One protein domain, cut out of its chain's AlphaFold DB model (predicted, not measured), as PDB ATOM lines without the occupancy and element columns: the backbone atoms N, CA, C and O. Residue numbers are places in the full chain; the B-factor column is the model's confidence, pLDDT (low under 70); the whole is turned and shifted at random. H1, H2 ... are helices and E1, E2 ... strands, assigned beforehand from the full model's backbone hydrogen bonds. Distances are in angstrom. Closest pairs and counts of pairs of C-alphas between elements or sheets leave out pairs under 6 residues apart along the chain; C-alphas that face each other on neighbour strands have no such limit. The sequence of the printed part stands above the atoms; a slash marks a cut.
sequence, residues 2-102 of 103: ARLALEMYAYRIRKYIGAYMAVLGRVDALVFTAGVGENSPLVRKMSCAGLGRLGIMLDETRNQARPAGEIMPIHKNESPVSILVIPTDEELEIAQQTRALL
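What this domain is: This is residues 2 to 102 of the 103 residues of the protein "Acetate kinase" of Anaerolineae bacterium (UniProt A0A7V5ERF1). A small body, with the short two-stranded sheet E1 and E2 near its middle and the long helix H1 along one side, has an arm that sticks out: residues 91 to 102, of which 91 to 101 belong to H5. In the body, the short helix H3 packs on H1, on H4 and, at a corner, on H2. The printed part has 101 residues, with five named helices and two named strands in the order H1, E1, H2, H3, H4, E2, H5; the strands are parallel, and the class is mostly helix. It is only just compact, close to loose, with a radius of gyration of the C-alphas of 15.1 A and spans of 48 by 34 by 26 A.

How they stand to each other: H1, residues 2 to 24, touches H3, residues 41 to 48, with residues 6 to 14 alone; the closest C-alphas, of Ala 10 and Ser 47, are 4.8 A apart. They run the same way at a steep tilt of 47 degrees. E1, residues 29 to 32, and E2, residues 82 to 85, are parallel neighbours at 19 degrees; N 30 and O 82, and N 32 and O 84, are each 2.8 A apart, within hydrogen-bond range. With H2, residues 34 to 39, H3 and H4, residues 60 to 63, between them, E1 and E2 form a strand-helix-strand unit, two parallel neighbour strands joined through helices. The closest C-alphas of H2 and E2, of Glu 38 and Val 85, are 6.0 A apart. H2 and H3 only just touch, with 3 pairs of C-alphas within 8 A, and only at the corner by their link; the closest are those of Gly 37 and Arg 44, 6.8 A. H3 is the hub, and it touches H4 too, where the C-alphas of Pro 41 and Asn 63 come closest, at 5.7 A. Residues 72 to 73 pair with residues 84 to 85 of E2, antiparallel. H5, residues 90 to 101, touches no helix. In H1, H2, H3 and H5 every O i to N i+4 pair is within hydrogen-bond range; H4 is too short for such a pair.

Where its parts are: H1 begins at C-alpha 2, (15.272, 24.435, 82.385), and is 33.4 A long. E1 measures 9.9 A, H2 8.0 A, H3 10.7 A, H4 5.0 A and E2 10.0 A. E2 begins at C-alpha 82, (2.910, -1.360, 72.929). H5, 16.9 A long, ends at C-alpha 101, (32.381, -17.393, 76.590).

The domain as a whole: The C-alphas farthest apart, of Arg 3 and Leu 102, are 48.9 A apart. Without the free residues, the body spans 32 by 32 by 28 A. The printed part has no cut; the links H3 to H4 and H4 to E2 are long. The mean pLDDT of the printed part is 95.2, and no printed residue is under 70.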
ATOM      1  N   ALA A   2      15.490  25.898  82.275       93.56
ATOM      2  CA  ALA A   2      15.272  24.435  82.385       93.56
ATOM      3  C   ALA A   2      14.162  23.874  81.459       93.56
ATOM      4  O   ALA A   2      14.305  22.800  80.874       93.56
ATOM      5  N   ARG A   3      13.057  24.615  81.289       95.00
ATOM      6  CA  ARG A   3      11.913  24.192  80.457       95.00
ATOM      7  C   ARG A   3      12.304  23.952  78.995       95.00
ATOM      8  O   ARG A   3      11.963  22.916  78.438       95.00
ATOM      9  N   LEU A   4      13.047  24.889  78.401       97.06
ATOM     10  CA  LEU A   4      13.492  24.788  77.009       97.06
ATOM     11  C   LEU A   4      14.394  23.566  76.795       97.06
ATOM     12  O   LEU A   4      14.236  22.856  75.806       97.06
ATOM     13  N   ALA A   5      15.301  23.286  77.736       97.62
ATOM     14  CA  ALA A   5      16.163  22.112  77.665       97.62
ATOM     15  C   ALA A   5      15.346  20.812  77.632       97.62
ATOM     16  O   ALA A   5      15.585  19.954  76.782       97.62
ATOM     17  N   LEU A   6      14.333  20.692  78.498       97.12
ATOM     18  CA  LEU A   6      13.449  19.527  78.527       97.12
ATOM     19  C   LEU A   6      12.608  19.400  77.244       97.12
ATOM     20  O   LEU A   6      12.458  18.303  76.707       97.12
ATOM     21  N   GLU A   7      12.097  20.517  76.724       97.38
ATOM     22  CA  GLU A   7      11.361  20.556  75.456       97.38
ATOM     23  C   GLU A   7      12.229  20.103  74.280       97.38
ATOM     24  O   GLU A   7      11.803  19.253  73.496       97.38
ATOM     25  N   MET A   8      13.464  20.605  74.179       98.19
ATOM     26  CA  MET A   8      14.414  20.194  73.143       98.19
ATOM     27  C   MET A   8      14.818  18.724  73.280       98.19
ATOM     28  O   MET A   8      14.919  18.018  72.274       98.19
ATOM     29  N   TYR A   9      15.025  18.253  74.508       97.94
ATOM     30  CA  TYR A   9      15.354  16.862  74.795       97.94
ATOM     31  C   TYR A   9      14.242  15.916  74.324       97.94
ATOM     32  O   TYR A   9      14.482  15.043  73.486       97.94
ATOM     33  N   ALA A  10      13.001  16.150  74.759       98.19
ATOM     34  CA  ALA A  10      11.854  15.345  74.348       98.19
ATOM     35  C   ALA A  10      11.547  15.471  72.847       98.19
ATOM     36  O   ALA A  10      11.173  14.490  72.204       98.19
ATOM     37  N   TYR A  11      11.743  16.656  72.258       98.19
ATOM     38  CA  TYR A  11      11.619  16.861  70.814       98.19
ATOM     39  C   TYR A  11      12.579  15.961  70.027       98.19
ATOM     40  O   TYR A  11      12.162  15.324  69.058       98.19
ATOM     41  N   ARG A  12      13.849  15.870  70.446       98.38
ATOM     42  CA  ARG A  12      14.833  15.002  69.784       98.38
ATOM     43  C   ARG A  12      14.444  13.533  69.890       98.38
ATOM     44  O   ARG A  12      14.486  12.847  68.874       98.38
ATOM     45  N   ILE A  13      14.011  13.070  71.065       98.44
ATOM     46  CA  ILE A  13      13.531  11.689  71.248       98.44
ATOM     47  C   ILE A  13      12.360  11.411  70.302       98.44
ATOM     48  O   ILE A  13      12.408  10.465  69.519       98.44
ATOM     49  N   ARG A  14      11.345  12.281  70.301       98.38
ATOM     50  CA  ARG A  14      10.178  12.158  69.420       98.38
ATOM     51  C   ARG A  14      10.563  12.109  67.941       98.38
ATOM     52  O   ARG A  14      10.005  11.314  67.186       98.38
ATOM     53  N   LYS A  15      11.531  12.932  67.526       98.38
ATOM     54  CA  LYS A  15      12.067  12.927  66.160       98.38
ATOM     55  C   LYS A  15      12.689  11.571  65.804       98.38
ATOM     56  O   LYS A  15      12.423  11.070  64.716       98.38
ATOM     57  N   TYR A  16      13.481  10.977  66.698       98.44
ATOM     58  CA  TYR A  16      14.076   9.656  66.464       98.44
ATOM     59  C   TYR A  16      13.035   8.540  66.424       98.44
ATOM     60  O   TYR A  16      13.117   7.698  65.535       98.44
ATOM     61  N   ILE A  17      12.026   8.574  67.304       98.25
ATOM     62  CA  ILE A  17      10.899   7.629  67.252       98.25
ATOM     63  C   ILE A  17      10.262   7.673  65.859       98.25
ATOM     64  O   ILE A  17      10.199   6.653  65.183       98.25
ATOM     65  N   GLY A  18       9.867   8.860  65.387       97.56
ATOM     66  CA  GLY A  18       9.254   9.009  64.065       97.56
ATOM     67  C   GLY A  18      10.159   8.546  62.918       97.56
ATOM     68  O   GLY A  18       9.689   7.870  62.006       97.56
ATOM     69  N   ALA A  19      11.457   8.858  62.976       98.25
ATOM     70  CA  ALA A  19      12.422   8.421  61.968       98.25
ATOM     71  C   ALA A  19      12.541   6.890  61.910       98.25
ATOM     72  O   ALA A  19      12.478   6.313  60.828       98.25
ATOM     73  N   TYR A  20      12.660   6.221  63.058       98.06
ATOM     74  CA  TYR A  20      12.750   4.762  63.105       98.06
ATOM     75  C   TYR A  20      11.440   4.085  62.722       98.06
ATOM     76  O   TYR A  20      11.475   3.096  61.999       98.06
ATOM     77  N   MET A  21      10.287   4.640  63.103       97.25
ATOM     78  CA  MET A  21       8.993   4.138  62.631       97.25
ATOM     79  C   MET A  21       8.884   4.197  61.104       97.25
ATOM     80  O   MET A  21       8.415   3.243  60.492       97.25
ATOM     81  N   ALA A  22       9.358   5.279  60.479       96.81
ATOM     82  CA  ALA A  22       9.346   5.411  59.025       96.81
ATOM     83  C   ALA A  22      10.264   4.392  58.325       96.81
ATOM     84  O   ALA A  22       9.919   3.902  57.255       96.81
ATOM     85  N   VAL A  23      11.414   4.066  58.926       97.94
ATOM     86  CA  VAL A  23      12.378   3.098  58.373       97.94
ATOM     87  C   VAL A  23      11.921   1.651  58.578       97.94
ATOM     88  O   VAL A  23      12.044   0.840  57.666       97.94
ATOM     89  N   LEU A  24      11.394   1.319  59.760       96.94
ATOM     90  CA  LEU A  24      10.958  -0.039  60.108       96.94
ATOM     91  C   LEU A  24       9.598  -0.401  59.491       96.94
ATOM     92  O   LEU A  24       9.297  -1.578  59.297       96.94
ATOM     93  N   GLY A  25       8.757   0.596  59.196       93.12
ATOM     94  CA  GLY A  25       7.402   0.416  58.676       93.12
ATOM     95  C   GLY A  25       6.423  -0.050  59.754       93.12
ATOM     96  O   GLY A  25       5.544   0.708  60.163       93.12
ATOM     97  N   ARG A  26       6.577  -1.288  60.236       94.12
ATOM     98  CA  ARG A  26       5.773  -1.844  61.334       94.12
ATOM     99  C   ARG A  26       6.587  -1.854  62.624       94.12
ATOM    100  O   ARG A  26       7.699  -2.366  62.655       94.12
ATOM    101  N   VAL A  27       6.005  -1.314  63.691       97.31
ATOM    102  CA  VAL A  27       6.594  -1.295  65.035       97.31
ATOM    103  C   VAL A  27       5.605  -1.921  66.008       97.31
ATOM    104  O   VAL A  27       4.486  -1.440  66.134       97.31
ATOM    105  N   ASP A  28       6.021  -2.990  66.685       97.81
ATOM    106  CA  ASP A  28       5.210  -3.665  67.707       97.81
ATOM    107  C   ASP A  28       5.292  -2.971  69.069       97.81
ATOM    108  O   ASP A  28       4.303  -2.905  69.805       97.81
ATOM    109  N   ALA A  29       6.472  -2.441  69.408       98.00
ATOM    110  CA  ALA A  29       6.728  -1.858  70.713       98.00
ATOM    111  C   ALA A  29       7.691  -0.663  70.677       98.00
ATOM    112  O   ALA A  29       8.656  -0.629  69.916       98.00
ATOM    113  N   LEU A  30       7.440   0.288  71.576       98.31
ATOM    114  CA  LEU A  30       8.341   1.355  71.990       98.31
ATOM    115  C   LEU A  30       8.736   1.106  73.451       98.31
ATOM    116  O   LEU A  30       7.878   1.114  74.338       98.31
ATOM    117  N   VAL A  31      10.028   0.911  73.704       97.75
ATOM    118  CA  VAL A  31      10.557   0.596  75.037       97.75
ATOM    119  C   VAL A  31      11.314   1.791  75.607       97.75
ATOM    120  O   VAL A  31      12.210   2.335  74.966       97.75
ATOM    121  N   PHE A  32      10.968   2.176  76.833       97.31
ATOM    122  CA  PHE A  32      11.764   3.059  77.676       97.31
ATOM    123  C   PHE A  32      12.525   2.222  78.705       97.31
ATOM    124  O   PHE A  32      11.935   1.401  79.401       97.31
ATOM    125  N   THR A  33      13.827   2.441  78.812       95.12
ATOM    126  CA  THR A  33      14.715   1.726  79.735       95.12
ATOM    127  C   THR A  33      15.808   2.671  80.229       95.12
ATOM    128  O   THR A  33      15.920   3.790  79.708       95.12
ATOM    129  N   ALA A  34      16.584   2.227  81.215       89.81
ATOM    130  CA  ALA A  34      17.663   2.927  81.891       89.81
ATOM    131  C   ALA A  34      17.252   4.265  82.533       89.81
ATOM    132  O   ALA A  34      16.219   4.862  82.216       89.81
ATOM    133  N   GLY A  35      18.104   4.766  83.436       90.06
ATOM    134  CA  GLY A  35      18.054   6.084  84.089       90.06
ATOM    135  C   GLY A  35      16.793   6.926  83.837       90.06
ATOM    136  O   GLY A  35      15.804   6.821  84.564       90.06
ATOM    137  N   VAL A  36      16.819   7.778  82.805       94.31
ATOM    138  CA  VAL A  36      15.721   8.713  82.487       94.31
ATOM    139  C   VAL A  36      14.478   8.012  81.927       94.31
ATOM    140  O   VAL A  36      13.362   8.414  82.262       94.31
ATOM    141  N   GLY A  37      14.643   6.987  81.089       94.44
ATOM    142  CA  GLY A  37      13.529   6.261  80.476       94.44
ATOM    143  C   GLY A  37      12.657   5.566  81.518       94.44
ATOM    144  O   GLY A  37      11.430   5.633  81.439       94.44
ATOM    145  N   GLU A  38      13.276   4.993  82.547       93.62
ATOM    146  CA  GLU A  38      12.583   4.332  83.655       93.62
ATOM    147  C   GLU A  38      11.973   5.322  84.649       93.62
ATOM    148  O   GLU A  38      10.813   5.185  85.051       93.62
ATOM    149  N   ASN A  39      12.726   6.361  85.015       93.31
ATOM    150  CA  ASN A  39      12.401   7.178  86.184       93.31
ATOM    151  C   ASN A  39      11.686   8.498  85.868       93.31
ATOM    152  O   ASN A  39      11.258   9.185  86.794       93.31
ATOM    153  N   SER A  40      11.527   8.875  84.594       96.06
ATOM    154  CA  SER A  40      10.891  10.144  84.217       96.06
ATOM    155  C   SER A  40       9.588   9.959  83.424       96.06
ATOM    156  O   SER A  40       9.591  10.020  82.189       96.06
ATOM    157  N   PRO A  41       8.432   9.835  84.114       97.25
ATOM    158  CA  PRO A  41       7.112   9.877  83.481       97.25
ATOM    159  C   PRO A  41       6.912  11.096  82.574       97.25
ATOM    160  O   PRO A  41       6.276  11.000  81.522       97.25
ATOM    161  N   LEU A  42       7.473  12.247  82.963       97.38
ATOM    162  CA  LEU A  42       7.372  13.493  82.210       97.38
ATOM    163  C   LEU A  42       8.091  13.406  80.859       97.38
ATOM    164  O   LEU A  42       7.509  13.773  79.839       97.38
ATOM    165  N   VAL A  43       9.320  12.877  80.826       97.75
ATOM    166  CA  VAL A  43      10.057  12.682  79.568       97.75
ATOM    167  C   VAL A  43       9.314  11.716  78.654       97.75
ATOM    168  O   VAL A  43       9.166  12.015  77.466       97.75
ATOM    169  N   ARG A  44       8.798  10.597  79.183       98.19
ATOM    170  CA  ARG A  44       8.009   9.637  78.392       98.19
ATOM    171  C   ARG A  44       6.778  10.298  77.778       98.19
ATOM    172  O   ARG A  44       6.570  10.218  76.567       98.19
ATOM    173  N   LYS A  45       6.022  11.051  78.586       98.38
ATOM    174  CA  LYS A  45       4.854  11.822  78.132       98.38
ATOM    175  C   LYS A  45       5.209  12.788  77.004       98.38
ATOM    176  O   LYS A  45       4.560  12.780  75.960       98.38
ATOM    177  N   MET A  46       6.246  13.604  77.186       98.31
ATOM    178  CA  MET A  46       6.643  14.599  76.186       98.31
ATOM    179  C   MET A  46       7.194  13.960  74.904       98.31
ATOM    180  O   MET A  46       6.966  14.482  73.811       98.31
ATOM    181  N   SER A  47       7.878  12.821  75.018       98.38
ATOM    182  CA  SER A  47       8.428  12.077  73.878       98.38
ATOM    183  C   SER A  47       7.330  11.447  73.017       98.38
ATOM    184  O   SER A  47       7.413  11.489  71.793       98.38
ATOM    185  N   CYS A  48       6.262  10.938  73.641       98.31
ATOM    186  CA  CYS A  48       5.114  10.349  72.943       98.31
ATOM    187  C   CYS A  48       4.098  11.386  72.421       98.31
ATOM    188  O   CYS A  48       3.206  11.044  71.642       98.31
ATOM    189  N   ALA A  49       4.199  12.652  72.839       97.56
ATOM    190  CA  ALA A  49       3.218  13.684  72.515       97.56
ATOM    191  C   ALA A  49       3.043  13.882  70.996       97.56
ATOM    192  O   ALA A  49       4.013  14.073  70.265       97.56
ATOM    193  N   GLY A  50       1.794  13.874  70.521       96.56
ATOM    194  CA  GLY A  50       1.457  14.090  69.108       96.56
ATOM    195  C   GLY A  50       1.636  12.872  68.191       96.56
ATOM    196  O   GLY A  50       1.261  12.948  67.025       96.56
ATOM    197  N   LEU A  51       2.132  11.737  68.697       97.19
ATOM    198  CA  LEU A  51       2.339  10.516  67.906       97.19
ATOM    199  C   LEU A  51       1.111   9.582  67.859       97.19
ATOM    200  O   LEU A  51       1.189   8.487  67.309       97.19
ATOM    201  N   GLY A  52      -0.046  10.009  68.377       96.38
ATOM    202  CA  GLY A  52      -1.255   9.175  68.439       96.38
ATOM    203  C   GLY A  52      -1.732   8.658  67.078       96.38
ATOM    204  O   GLY A  52      -2.145   7.508  66.970       96.38
ATOM    205  N   ARG A  53      -1.600   9.460  66.010       94.69
ATOM    206  CA  ARG A  53      -1.931   9.032  64.633       94.69
ATOM    207  C   ARG A  53      -0.964   7.994  64.059       94.69
ATOM    208  O   ARG A  53      -1.293   7.362  63.065       94.69
ATOM    209  N   LEU A  54       0.201   7.828  64.675       95.12
ATOM    210  CA  LEU A  54       1.178   6.795  64.338       95.12
ATOM    211  C   LEU A  54       1.018   5.552  65.229       95.12
ATOM    212  O   LEU A  54       1.854   4.661  65.188       95.12
ATOM    213  N   GLY A  55      -0.040   5.480  66.043       96.50
ATOM    214  CA  GLY A  55      -0.322   4.329  66.901       96.50
ATOM    215  C   GLY A  55       0.374   4.352  68.264       96.50
ATOM    216  O   GLY A  55       0.282   3.376  69.001       96.50
ATOM    217  N   ILE A  56       1.035   5.453  68.635       98.12
ATOM    218  CA  ILE A  56       1.632   5.635  69.966       98.12
ATOM    219  C   ILE A  56       0.601   6.307  70.878       98.12
ATOM    220  O   ILE A  56       0.450   7.533  70.867       98.12
ATOM    221  N   MET A  57      -0.126   5.514  71.667       98.25
ATOM    222  CA  MET A  57      -1.169   6.015  72.568       98.25
ATOM    223  C   MET A  57      -0.806   5.751  74.031       98.25
ATOM    224  O   MET A  57      -1.072   4.683  74.578       98.25
ATOM    225  N   LEU A  58      -0.202   6.748  74.679       98.31
ATOM    226  CA  LEU A  58       0.191   6.674  76.087       98.31
ATOM    227  C   LEU A  58      -1.030   6.746  77.021       98.31
ATOM    228  O   LEU A  58      -1.916   7.586  76.834       98.31
ATOM    229  N   ASP A  59      -1.049   5.899  78.046       98.31
ATOM    230  CA  ASP A  59      -1.948   6.009  79.192       98.31
ATOM    231  C   ASP A  59      -1.253   6.844  80.273       98.31
ATOM    232  O   ASP A  59      -0.238   6.438  80.841       98.31
ATOM    233  N   GLU A  60      -1.768   8.047  80.533       96.69
ATOM    234  CA  GLU A  60      -1.126   8.965  81.475       96.69
ATOM    235  C   GLU A  60      -1.128   8.439  82.911       96.69
ATOM    236  O   GLU A  60      -0.163   8.688  83.628       96.69
ATOM    237  N   THR A  61      -2.160   7.698  83.314       96.94
ATOM    238  CA  THR A  61      -2.277   7.145  84.665       96.94
ATOM    239  C   THR A  61      -1.251   6.038  84.866       96.94
ATOM    240  O   THR A  61      -0.463   6.098  85.809       96.94
ATOM    241  N   ARG A  62      -1.185   5.071  83.940       97.00
ATOM    242  CA  ARG A  62      -0.173   4.000  83.980       97.00
ATOM    243  C   ARG A  62       1.241   4.566  83.892       97.00
ATOM    244  O   ARG A  62       2.139   4.101  84.580       97.00
ATOM    245  N   ASN A  63       1.441   5.612  83.095       97.69
ATOM    246  CA  ASN A  63       2.746   6.244  82.939       97.69
ATOM    247  C   ASN A  63       3.293   6.878  84.230       97.69
ATOM    248  O   ASN A  63       4.510   7.003  84.340       97.69
ATOM    249  N   GLN A  64       2.447   7.283  85.185       96.31
ATOM    250  CA  GLN A  64       2.909   7.827  86.471       96.31
ATOM    251  C   GLN A  64       3.372   6.754  87.460       96.31
ATOM    252  O   GLN A  64       4.033   7.088  88.443       96.31
ATOM    253  N   ALA A  65       3.044   5.482  87.226       90.50
ATOM    254  CA  ALA A  65       3.506   4.408  88.087       90.50
ATOM    255  C   ALA A  65       5.035   4.253  88.001       90.50
ATOM    256  O   ALA A  65       5.669   4.526  86.974       90.50
ATOM    257  N   ARG A  66       5.637   3.847  89.123       81.06
ATOM    258  CA  ARG A  66       7.081   3.638  89.231       81.06
ATOM    259  C   ARG A  66       7.393   2.173  88.908       81.06
ATOM    260  O   ARG A  66       6.811   1.308  89.560       81.06
ATOM    261  N   PRO A  67       8.305   1.883  87.965       75.81
ATOM    262  CA  PRO A  67       8.723   0.513  87.694       75.81
ATOM    263  C   PRO A  67       9.511   0.016  88.908       75.81
ATOM    264  O   PRO A  67      10.616   0.485  89.173       75.81
ATOM    265  N   ALA A  68       8.928  -0.876  89.701       81.81
ATOM    266  CA  ALA A  68       9.559  -1.444  90.893       81.81
ATOM    267  C   ALA A  68      10.470  -2.633  90.530       81.81
ATOM    268  O   ALA A  68      10.409  -3.677  91.166       81.81
ATOM    269  N   GLY A  69      11.275  -2.491  89.472       82.69
ATOM    270  CA  GLY A  69      12.047  -3.600  88.895       82.69
ATOM    271  C   GLY A  69      11.227  -4.542  88.004       82.69
ATOM    272  O   GLY A  69      11.720  -5.595  87.618       82.69
ATOM    273  N   GLU A  70      10.005  -4.159  87.627       88.12
ATOM    274  CA  GLU A  70       9.124  -4.952  86.764       88.12
ATOM    275  C   GLU A  70       8.904  -4.298  85.391       88.12
ATOM    276  O   GLU A  70       8.961  -3.073  85.244       88.12
ATOM    277  N   ILE A  71       8.596  -5.128  84.387       94.31
ATOM    278  CA  ILE A  71       8.150  -4.671  83.067       94.31
ATOM    279  C   ILE A  71       6.755  -4.059  83.196       94.31
ATOM    280  O   ILE A  71       5.807  -4.731  83.600       94.31
ATOM    281  N   MET A  72       6.611  -2.799  82.789       96.00
ATOM    282  CA  MET A  72       5.370  -2.052  82.958       96.00
ATOM    283  C   MET A  72       4.813  -1.546  81.619       96.00
ATOM    284  O   MET A  72       5.417  -0.669  80.991       96.00
ATOM    285  N   PRO A  73       3.635  -2.023  81.175       97.56
ATOM    286  CA  PRO A  73       2.937  -1.436  80.041       97.56
ATOM    287  C   PRO A  73       2.291  -0.098  80.424       97.56
ATOM    288  O   PRO A  73       1.510  -0.005  81.368       97.56
ATOM    289  N   ILE A  74       2.587   0.947  79.651       98.12
ATOM    290  CA  ILE A  74       2.138   2.334  79.890       98.12
ATOM    291  C   ILE A  74       1.312   2.908  78.731       98.12
ATOM    292  O   ILE A  74       1.124   4.117  78.621       98.12
ATOM    293  N   HIS A  75       0.828   2.051  77.838       98.44
ATOM    294  CA  HIS A  75      -0.053   2.413  76.732       98.44
ATOM    295  C   HIS A  75      -1.527   2.184  77.087       98.44
ATOM    296  O   HIS A  75      -1.853   1.412  77.997       98.44
ATOM    297  N   LYS A  76      -2.414   2.856  76.347       98.25
ATOM    298  CA  LYS A  76      -3.859   2.595  76.365       98.25
ATOM    299  C   LYS A  76      -4.156   1.237  75.739       98.25
ATOM    300  O   LYS A  76      -3.399   0.789  74.882       98.25
ATOM    301  N   ASN A  77      -5.273   0.615  76.109       97.25
ATOM    302  CA  ASN A  77      -5.644  -0.711  75.599       97.25
ATOM    303  C   ASN A  77      -5.820  -0.735  74.071       97.25
ATOM    304  O   ASN A  77      -5.588  -1.757  73.439       97.25
ATOM    305  N   GLU A  78      -6.201   0.393  73.476       96.62
ATOM    306  CA  GLU A  78      -6.430   0.534  72.037       96.62
ATOM    307  C   GLU A  78      -5.160   0.918  71.265       96.62
ATOM    308  O   GLU A  78      -5.224   1.109  70.052       96.62
ATOM    309  N   SER A  79      -4.017   1.083  71.945       97.12
ATOM    310  CA  SER A  79      -2.760   1.493  71.314       97.12
ATOM    311  C   SER A  79      -2.270   0.413  70.344       97.12
ATOM    312  O   SER A  79      -1.964  -0.691  70.792       97.12
ATOM    313  N   PRO A  80      -2.118   0.710  69.038       97.06
ATOM    314  CA  PRO A  80      -1.552  -0.244  68.081       97.06
ATOM    315  C   PRO A  80      -0.107  -0.643  68.396       97.06
ATOM    316  O   PRO A  80       0.318  -1.739  68.045       97.06
ATOM    317  N   VAL A  81       0.648   0.255  69.036       98.38
ATOM    318  CA  VAL A  81       2.022   0.013  69.481       98.38
ATOM    319  C   VAL A  81       2.036  -0.132  70.998       98.38
ATOM    320  O   VAL A  81       1.539   0.744  71.715       98.38
ATOM    321  N   SER A  82       2.660  -1.197  71.497       98.50
ATOM    322  CA  SER A  82       2.910  -1.360  72.929       98.50
ATOM    323  C   SER A  82       3.924  -0.323  73.400       98.50
ATOM    324  O   SER A  82       5.019  -0.229  72.859       98.50
ATOM    325  N   ILE A  83       3.602   0.444  74.436       98.50
ATOM    326  CA  ILE A  83       4.580   1.313  75.104       98.50
ATOM    327  C   ILE A  83       4.929   0.672  76.441       98.50
ATOM    328  O   ILE A  83       4.024   0.440  77.251       98.50
ATOM    329  N   LEU A  84       6.209   0.370  76.649       98.00
ATOM    330  CA  LEU A  84       6.711  -0.381  77.800       98.00
ATOM    331  C   LEU A  84       7.794   0.409  78.536       98.00
ATOM    332  O   LEU A  84       8.590   1.109  77.911       98.00
ATOM    333  N   VAL A  85       7.851   0.244  79.853       97.44
ATOM    334  CA  VAL A  85       9.036   0.550  80.656       97.44
ATOM    335  C   VAL A  85       9.662  -0.771  81.078       97.44
ATOM    336  O   VAL A  85       8.980  -1.590  81.690       97.44
ATOM    337  N   ILE A  86      10.922  -0.990  80.718       95.12
ATOM    338  CA  ILE A  86      11.657  -2.223  81.018       95.12
ATOM    339  C   ILE A  86      12.907  -1.840  81.815       95.12
ATOM    340  O   ILE A  86      13.716  -1.073  81.288       95.12
ATOM    341  N   PRO A  87      13.065  -2.331  83.057       91.62
ATOM    342  CA  PRO A  87      14.294  -2.160  83.820       91.62
ATOM    343  C   PRO A  87      15.487  -2.749  83.072       91.62
ATOM    344  O   PRO A  87      15.390  -3.855  82.542       91.62
ATOM    345  N   THR A  88      16.593  -2.014  83.025       85.38
ATOM    346  CA  THR A  88      17.866  -2.563  82.549       85.38
ATOM    347  C   THR A  88      18.610  -3.257  83.691       85.38
ATOM    348  O   THR A  88      18.588  -2.779  84.825       85.38
ATOM    349  N   ASP A  89      19.283  -4.363  83.386       87.75
ATOM    350  CA  ASP A  89      20.237  -5.031  84.279       87.75
ATOM    351  C   ASP A  89      21.513  -5.291  83.471       87.75
ATOM    352  O   ASP A  89      21.704  -6.346  82.858       87.75
ATOM    353  N   GLU A  90      22.328  -4.239  83.353       86.12
ATOM    354  CA  GLU A  90      23.538  -4.257  82.527       86.12
ATOM    355  C   GLU A  90      24.558  -5.251  83.094       86.12
ATOM    356  O   GLU A  90      25.226  -5.962  82.343       86.12
ATOM    357  N   GLU A  91      24.643  -5.348  84.420       88.50
ATOM    358  CA  GLU A  91      25.521  -6.272  85.126       88.50
ATOM    359  C   GLU A  91      25.161  -7.734  84.846       88.50
ATOM    360  O   GLU A  91      26.058  -8.542  84.580       88.50
ATOM    361  N   LEU A  92      23.871  -8.083  84.864       87.94
ATOM    362  CA  LEU A  92      23.415  -9.424  84.509       87.94
ATOM    363  C   LEU A  92      23.710  -9.749  83.044       87.94
ATOM    364  O   LEU A  92      24.190 -10.849  82.764       87.94
ATOM    365  N   GLU A  93      23.466  -8.816  82.121       90.56
ATOM    366  CA  GLU A  93      23.767  -9.017  80.700       90.56
ATOM    367  C   GLU A  93      25.272  -9.258  80.489       90.56
ATOM    368  O   GLU A  93      25.664 -10.227  79.835       90.56
ATOM    369  N   ILE A  94      26.137  -8.459  81.125       92.94
ATOM    370  CA  ILE A  94      27.596  -8.656  81.089       92.94
ATOM    371  C   ILE A  94      27.977 -10.025  81.667       92.94
ATOM    372  O   ILE A  94      28.814 -10.732  81.093       92.94
ATOM    373  N   ALA A  95      27.373 -10.431  82.787       94.44
ATOM    374  CA  ALA A  95      27.640 -11.722  83.410       94.44
ATOM    375  C   ALA A  95      27.221 -12.895  82.509       94.44
ATOM    376  O   ALA A  95      27.972 -13.864  82.377       94.44
ATOM    377  N   GLN A  96      26.062 -12.801  81.853       93.50
ATOM    378  CA  GLN A  96      25.564 -13.814  80.920       93.50
ATOM    379  C   GLN A  96      26.446 -13.919  79.673       93.50
ATOM    380  O   GLN A  96      26.854 -15.025  79.314       93.50
ATOM    381  N   GLN A  97      26.810 -12.786  79.065       94.88
ATOM    382  CA  GLN A  97      27.728 -12.751  77.924       94.88
ATOM    383  C   GLN A  97      29.101 -13.323  78.295       94.88
ATOM    384  O   GLN A  97      29.658 -14.126  77.551       94.88
ATOM    385  N   THR A  98      29.622 -12.986  79.479       96.38
ATOM    386  CA  THR A  98      30.888 -13.540  79.984       96.38
ATOM    387  C   THR A  98      30.779 -15.047  80.210       96.38
ATOM    388  O   THR A  98      31.653 -15.799  79.786       96.38
ATOM    389  N   ARG A  99      29.691 -15.519  80.838       94.62
ATOM    390  CA  ARG A  99      29.452 -16.947  81.091       94.62
ATOM    391  C   ARG A  99      29.347 -17.749  79.797       94.62
ATOM    392  O   ARG A  99      29.853 -18.863  79.770       94.62
ATOM    393  N   ALA A 100      28.741 -17.197  78.747       95.38
ATOM    394  CA  ALA A 100      28.631 -17.847  77.441       95.38
ATOM    395  C   ALA A 100      29.987 -18.040  76.730       95.38
ATOM    396  O   ALA A 100      30.093 -18.879  75.839       95.38
ATOM    397  N   LEU A 101      31.017 -17.280  77.120       95.50
ATOM    398  CA  LEU A 101      32.381 -17.393  76.590       95.50
ATOM    399  C   LEU A 101      33.277 -18.333  77.410       95.50
ATOM    400  O   LEU A 101      34.382 -18.653  76.970       95.50
ATOM    401  N   LEU A 102      32.834 -18.754  78.598       88.38
ATOM    402  CA  LEU A 102      33.569 -19.676  79.458       88.38
ATOM    403  C   LEU A 102      33.081 -21.120  79.224       88.38
ATOM    404  O   LEU A 102      31.871 -21.324  79.120       88.38
TER     405      LEU A 102